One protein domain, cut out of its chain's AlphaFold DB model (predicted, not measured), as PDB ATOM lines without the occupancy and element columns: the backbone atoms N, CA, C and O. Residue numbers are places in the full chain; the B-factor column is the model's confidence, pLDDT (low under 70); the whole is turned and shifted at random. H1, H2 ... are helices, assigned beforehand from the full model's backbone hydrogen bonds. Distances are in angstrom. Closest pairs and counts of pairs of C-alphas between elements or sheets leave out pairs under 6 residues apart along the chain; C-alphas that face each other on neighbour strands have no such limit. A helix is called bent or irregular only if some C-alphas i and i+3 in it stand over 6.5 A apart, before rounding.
ATOM      1  N   TRP A  11     237.298 251.421  81.595       52.62
ATOM      2  CA  TRP A  11     236.925 250.660  80.401       52.62
ATOM      3  C   TRP A  11     238.073 250.581  79.378       52.62
ATOM      4  O   TRP A  11     238.237 249.579  78.691       52.62
ATOM      5  N   VAL A  12     238.936 251.605  79.318       64.81
ATOM      6  CA  VAL A  12     240.166 251.565  78.506       64.81
ATOM      7  C   VAL A  12     241.174 250.552  79.054       64.81
ATOM      8  O   VAL A  12     241.863 249.896  78.278       64.81
ATOM      9  N   LEU A  13     241.266 250.390  80.378       63.50
ATOM     10  CA  LEU A  13     242.070 249.315  80.956       63.50
ATOM     11  C   LEU A  13     241.459 247.952  80.649       63.50
ATOM     12  O   LEU A  13     242.225 247.029  80.411       63.50
ATOM     13  N   ASP A  14     240.133 247.817  80.574       57.91
ATOM     14  CA  ASP A  14     239.497 246.547  80.199       57.91
ATOM     15  C   ASP A  14     239.938 246.079  78.799       57.91
ATOM     16  O   ASP A  14     240.160 244.883  78.603       57.91
ATOM     17  N   LEU A  15     240.205 247.002  77.861       66.81
ATOM     18  CA  LEU A  15     240.762 246.684  76.533       66.81
ATOM     19  C   LEU A  15     242.143 246.011  76.587       66.81
ATOM     20  O   LEU A  15     242.520 245.325  75.642       66.81
ATOM     21  N   ILE A  16     242.904 246.204  77.667       72.88
ATOM     22  CA  ILE A  16     244.252 245.646  77.847       72.88
ATOM     23  C   ILE A  16     244.217 244.469  78.827       72.88
ATOM     24  O   ILE A  16     244.809 243.419  78.578       72.88
ATOM     25  N   VAL A  17     243.497 244.630  79.935       68.06
ATOM     26  CA  VAL A  17     243.396 243.661  81.024       68.06
ATOM     27  C   VAL A  17     242.678 242.400  80.560       68.06
ATOM     28  O   VAL A  17     243.160 241.312  80.860       68.06
ATOM     29  N   ILE A  18     241.584 242.504  79.795       67.75
ATOM     30  CA  ILE A  18     240.845 241.319  79.330       67.75
ATOM     31  C   ILE A  18     241.727 240.435  78.427       67.75
ATOM     32  O   ILE A  18     241.875 239.252  78.748       67.75
ATOM     33  N   PRO A  19     242.385 240.949  77.365       71.81
ATOM     34  CA  PRO A  19     243.321 240.147  76.574       71.81
ATOM     35  C   PRO A  19     244.470 239.572  77.400       71.81
ATOM     36  O   PRO A  19     244.834 238.412  77.218       71.81
ATOM     37  N   LEU A  20     245.028 240.353  78.331       73.44
ATOM     38  CA  LEU A  20     246.123 239.900  79.185       73.44
ATOM     39  C   LEU A  20     245.694 238.728  80.079       73.44
ATOM     40  O   LEU A  20     246.414 237.737  80.180       73.44
ATOM     41  N   VAL A  21     244.506 238.804  80.686       72.94
ATOM     42  CA  VAL A  21     243.930 237.721  81.495       72.94
ATOM     43  C   VAL A  21     243.725 236.467  80.651       72.94
ATOM     44  O   VAL A  21     244.074 235.374  81.103       72.94
ATOM     45  N   TRP A  22     243.233 236.599  79.416       73.19
ATOM     46  CA  TRP A  22     243.114 235.470  78.491       73.19
ATOM     47  C   TRP A  22     244.470 234.858  78.146       73.19
ATOM     48  O   TRP A  22     244.625 233.642  78.239       73.19
ATOM     49  N   LEU A  23     245.471 235.678  77.815       77.88
ATOM     50  CA  LEU A  23     246.825 235.212  77.507       77.88
ATOM     51  C   LEU A  23     247.452 234.466  78.687       77.88
ATOM     52  O   LEU A  23     247.989 233.375  78.505       77.88
ATOM     53  N   VAL A  24     247.344 235.013  79.900       77.38
ATOM     54  CA  VAL A  24     247.856 234.377  81.123       77.38
ATOM     55  C   VAL A  24     247.108 233.079  81.420       77.38
ATOM     56  O   VAL A  24     247.736 232.079  81.764       77.38
ATOM     57  N   SER A  25     245.786 233.057  81.243       76.25
ATOM     58  CA  SER A  25     244.969 231.857  81.467       76.25
ATOM     59  C   SER A  25     245.329 230.745  80.480       76.25
ATOM     60  O   SER A  25     245.556 229.605  80.886       76.25
ATOM     61  N   LEU A  26     245.463 231.076  79.192       79.81
ATOM     62  CA  LEU A  26     245.878 230.135  78.149       79.81
ATOM     63  C   LEU A  26     247.306 229.629  78.378       79.81
ATOM     64  O   LEU A  26     247.551 228.428  78.274       79.81
ATOM     65  N   ALA A  27     248.234 230.516  78.745       79.00
ATOM     66  CA  ALA A  27     249.600 230.140  79.092       79.00
ATOM     67  C   ALA A  27     249.636 229.209  80.314       79.00
ATOM     68  O   ALA A  27     250.329 228.193  80.289       79.00
ATOM     69  N   GLY A  28     248.847 229.497  81.353       77.12
ATOM     70  CA  GLY A  28     248.704 228.641  82.531       77.12
ATOM     71  C   GLY A  28     248.178 227.248  82.178       77.12
ATOM     72  O   GLY A  28     248.771 226.249  82.584       77.12
ATOM     73  N   ILE A  29     247.127 227.166  81.356       77.12
ATOM     74  CA  ILE A  29     246.577 225.891  80.866       77.12
ATOM     75  C   ILE A  29     247.618 225.128  80.034       77.12
ATOM     76  O   ILE A  29     247.792 223.927  80.231       77.12
ATOM     77  N   ALA A  30     248.356 225.804  79.149       80.12
ATOM     78  CA  ALA A  30     249.391 225.181  78.322       80.12
ATOM     79  C   ALA A  30     250.577 224.658  79.152       80.12
ATOM     80  O   ALA A  30     251.085 223.560  78.902       80.12
ATOM     81  N   LEU A  31     251.013 225.403  80.170       79.88
ATOM     82  CA  LEU A  31     252.078 224.987  81.087       79.88
ATOM     83  C   LEU A  31     251.640 223.807  81.968       79.88
ATOM     84  O   LEU A  31     252.392 222.846  82.143       79.88
ATOM     85  N   LEU A  32     250.405 223.822  82.472       75.69
ATOM     86  CA  LEU A  32     249.842 222.691  83.214       75.69
ATOM     87  C   LEU A  32     249.660 221.459  82.312       75.69
ATOM     88  O   LEU A  32     250.019 220.351  82.701       75.69
ATOM     89  N   GLY A  33     249.183 221.628  81.079       74.75
ATOM     90  CA  GLY A  33     249.058 220.538  80.107       74.75
ATOM     91  C   GLY A  33     250.412 219.928  79.733       74.75
ATOM     92  O   GLY A  33     250.604 218.718  79.802       74.75
ATOM     93  N   SER A  34     251.400 220.760  79.399       77.56
ATOM     94  CA  SER A  34     252.739 220.286  79.023       77.56
ATOM     95  C   SER A  34     253.475 219.606  80.183       77.56
ATOM     96  O   SER A  34     254.103 218.565  79.980       77.56
ATOM     97  N   SER A  35     253.359 220.129  81.408       74.75
ATOM     98  CA  SER A  35     253.943 219.497  82.598       74.75
ATOM     99  C   SER A  35     253.275 218.163  82.939       74.75
ATOM    100  O   SER A  35     253.971 217.208  83.279       74.75
ATOM    101  N   THR A  36     251.957 218.046  82.776       74.06
ATOM    102  CA  THR A  36     251.221 216.798  83.042       74.06
ATOM    103  C   THR A  36     251.462 215.724  81.989       74.06
ATOM    104  O   THR A  36     251.658 214.566  82.358       74.06
ATOM    105  N   ILE A  37     251.561 216.096  80.707       75.69
ATOM    106  CA  ILE A  37     251.983 215.195  79.619       75.69
ATOM    107  C   ILE A  37     253.407 214.693  79.873       75.69
ATOM    108  O   ILE A  37     253.670 213.492  79.789       75.69
ATOM    109  N   ARG A  38     254.325 215.596  80.242       78.44
ATOM    110  CA  ARG A  38     255.719 215.245  80.544       78.44
ATOM    111  C   ARG A  38     255.838 214.346  81.776       78.44
ATOM    112  O   ARG A  38     256.647 213.425  81.771       78.44
ATOM    113  N   ALA A  39     255.025 214.588  82.801       78.31
ATOM    114  CA  ALA A  39     254.999 213.801  84.033       78.31
ATOM    115  C   ALA A  39     254.162 212.511  83.929       78.31
ATOM    116  O   ALA A  39     254.185 211.709  84.859       78.31
ATOM    117  N   ARG A  40     253.403 212.317  82.837       80.31
ATOM    118  CA  ARG A  40     252.420 211.228  82.660       80.31
ATOM    119  C   ARG A  40     251.463 211.077  83.853       80.31
ATOM    120  O   ARG A  40     251.050 209.973  84.202       80.31
ATOM    121  N   SER A  41     251.114 212.191  84.496       78.44
ATOM    122  CA  SER A  41     250.298 212.186  85.712       78.44
ATOM    123  C   SER A  41     248.812 212.227  85.376       78.44
ATOM    124  O   SER A  41     248.297 213.249  84.919       78.44
ATOM    125  N   ALA A  42     248.104 211.133  85.666       76.00
ATOM    126  CA  ALA A  42     246.650 211.066  85.528       76.00
ATOM    127  C   ALA A  42     245.935 212.096  86.425       76.00
ATOM    128  O   ALA A  42     244.986 212.741  85.990       76.00
ATOM    129  N   ALA A  43     246.431 212.315  87.649       74.88
ATOM    130  CA  ALA A  43     245.862 213.295  88.577       74.88
ATOM    131  C   ALA A  43     245.977 214.730  88.039       74.88
ATOM    132  O   ALA A  43     245.031 215.511  88.126       74.88
ATOM    133  N   GLY A  44     247.113 215.069  87.426       73.06
ATOM    134  CA  GLY A  44     247.301 216.382  86.822       73.06
ATOM    135  C   GLY A  44     246.391 216.613  85.614       73.06
ATOM    136  O   GLY A  44     245.829 217.698  85.475       73.06
ATOM    137  N   ALA A  45     246.175 215.586  84.787       75.19
ATOM    138  CA  ALA A  45     245.235 215.665  83.670       75.19
ATOM    139  C   ALA A  45     243.795 215.937  84.149       75.19
ATOM    140  O   ALA A  45     243.100 216.765  83.561       75.19
ATOM    141  N   VAL A  46     243.368 215.308  85.253       79.62
ATOM    142  CA  VAL A  46     242.053 215.557  85.873       79.62
ATOM    143  C   VAL A  46     241.933 216.999  86.371       79.62
ATOM    144  O   VAL A  46     240.923 217.647  86.109       79.62
ATOM    145  N   VAL A  47     242.960 217.534  87.039       76.94
ATOM    146  CA  VAL A  47     242.952 218.930  87.517       76.94
ATOM    147  C   VAL A  47     242.849 219.913  86.349       76.94
ATOM    148  O   VAL A  47     242.034 220.830  86.402       76.94
ATOM    149  N   VAL A  48     243.613 219.708  85.273       78.31
ATOM    150  CA  VAL A  48     243.530 220.554  84.070       78.31
ATOM    151  C   VAL A  48     242.140 220.484  83.445       78.31
ATOM    152  O   VAL A  48     241.552 221.524  83.158       78.31
ATOM    153  N   ALA A  49     241.586 219.280  83.286       77.94
ATOM    154  CA  ALA A  49     240.241 219.100  82.748       77.94
ATOM    155  C   ALA A  49     239.180 219.811  83.605       77.94
ATOM    156  O   ALA A  49     238.302 220.473  83.058       77.94
ATOM    157  N   LEU A  50     239.293 219.742  84.936       79.25
ATOM    158  CA  LEU A  50     238.404 220.450  85.860       79.25
ATOM    159  C   LEU A  50     238.530 221.969  85.733       79.25
ATOM    160  O   LEU A  50     237.514 222.649  85.656       79.25
ATOM    161  N   VAL A  51     239.746 222.514  85.672       77.81
ATOM    162  CA  VAL A  51     239.964 223.962  85.517       77.81
ATOM    163  C   VAL A  51     239.409 224.467  84.186       77.81
ATOM    164  O   VAL A  51     238.758 225.512  84.152       77.81
ATOM    165  N   VAL A  52     239.610 223.718  83.099       75.44
ATOM    166  CA  VAL A  52     239.036 224.047  81.786       75.44
ATOM    167  C   VAL A  52     237.513 223.978  81.843       75.44
ATOM    168  O   VAL A  52     236.855 224.929  81.432       75.44
ATOM    169  N   ALA A  53     236.944 222.913  82.413       73.75
ATOM    170  CA  ALA A  53     235.498 222.767  82.551       73.75
ATOM    171  C   ALA A  53     234.886 223.899  83.388       73.75
ATOM    172  O   ALA A  53     233.896 224.494  82.975       73.75
ATOM    173  N   ILE A  54     235.498 224.257  84.520       70.19
ATOM    174  CA  ILE A  54     235.055 225.372  85.363       70.19
ATOM    175  C   ILE A  54     235.143 226.685  84.590       70.19
ATOM    176  O   ILE A  54     234.184 227.447  84.594       70.19
ATOM    177  N   THR A  55     236.245 226.945  83.887       68.62
ATOM    178  CA  THR A  55     236.404 228.171  83.088       68.62
ATOM    179  C   THR A  55     235.358 228.262  81.979       68.62
ATOM    180  O   THR A  55     234.795 229.328  81.764       68.62
ATOM    181  N   VAL A  56     235.046 227.155  81.302       66.12
ATOM    182  CA  VAL A  56     234.018 227.115  80.250       66.12
ATOM    183  C   VAL A  56     232.609 227.271  80.830       66.12
ATOM    184  O   VAL A  56     231.774 227.929  80.226       66.12
ATOM    185  N   VAL A  57     232.325 226.692  81.997       64.62
ATOM    186  CA  VAL A  57     230.987 226.737  82.612       64.62
ATOM    187  C   VAL A  57     230.722 228.063  83.325       64.62
ATOM    188  O   VAL A  57     229.613 228.583  83.255       64.62
ATOM    189  N   VAL A  58     231.720 228.604  84.022       63.09
ATOM    190  CA  VAL A  58     231.611 229.829  84.833       63.09
ATOM    191  C   VAL A  58     231.973 231.072  84.024       63.09
ATOM    192  O   VAL A  58     231.480 232.161  84.313       63.09
ATOM    193  N   GLY A  59     232.823 230.929  83.005       68.00
ATOM    194  CA  GLY A  59     233.168 232.013  82.097       68.00
ATOM    195  C   GLY A  59     231.925 232.520  81.377       68.00
ATOM    196  O   GLY A  59     231.116 231.749  80.882       68.00
TER     197      GLY A  59
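Overview. This is residues 11 to 59 of the 167 residues of an uncharacterized protein of Gordonia sp (UniProt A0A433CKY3). A long helix, H1, ends at a tight turn and a shorter helix, H2, folds back along it, touching residues 29 to 37 of H1 alone, the two making a narrow helical hairpin with unequal arms that open as a slim V away from the turn. The first part of H1, residues 11 to 24, sticks out beyond H2 and stands free. The printed part has 49 residues with two named helices, H1 then H2, and no named strand; the class is all helix. The whole is loose, with a radius of gyration of the C-alphas of 13.2 A, and only just flat, with spans of 42 by 21 by 8 A.

Arrangement. The longest helix is H1, residues 11 to 39. It touches H2, residues 42 to 58, with residues 29 to 37 alone. The closest C-alphas of the two are those of Thr 36 and Gly 44, 5.5 A apart. Their lines stand at a shallow tilt of 22 degrees, and they run opposite ways as a helical hairpin. Their centres are 14.0 A apart. In H2 every O i to N i+4 pair is within hydrogen-bond range, and in H1 23 of 25 are.

Along the chain. H1 measures 41.2 A from C-alpha 11 at (236.925, 250.660, 80.401) to C-alpha 39 at (254.999, 213.801, 84.033). It is neither bent nor irregular, but only just: C-alphas 15 and 18 are 6.1 A apart. H2 measures 24.1 A from its first to its last C-alpha and ends with C-alpha 58 at (231.611, 229.829, 84.833).

Size, cuts and confidence. The two C-alphas farthest apart are those of Trp 11 and Arg 40, at 42.4 A. The printed part has no cut, and the link from H1 to H2, 2 residues, is tight. Residues 38 to 43 also stand free. The mean pLDDT of the printed part is 73.4, with residues 11 to 15, 17 to 18 and 55 to 59 under 70.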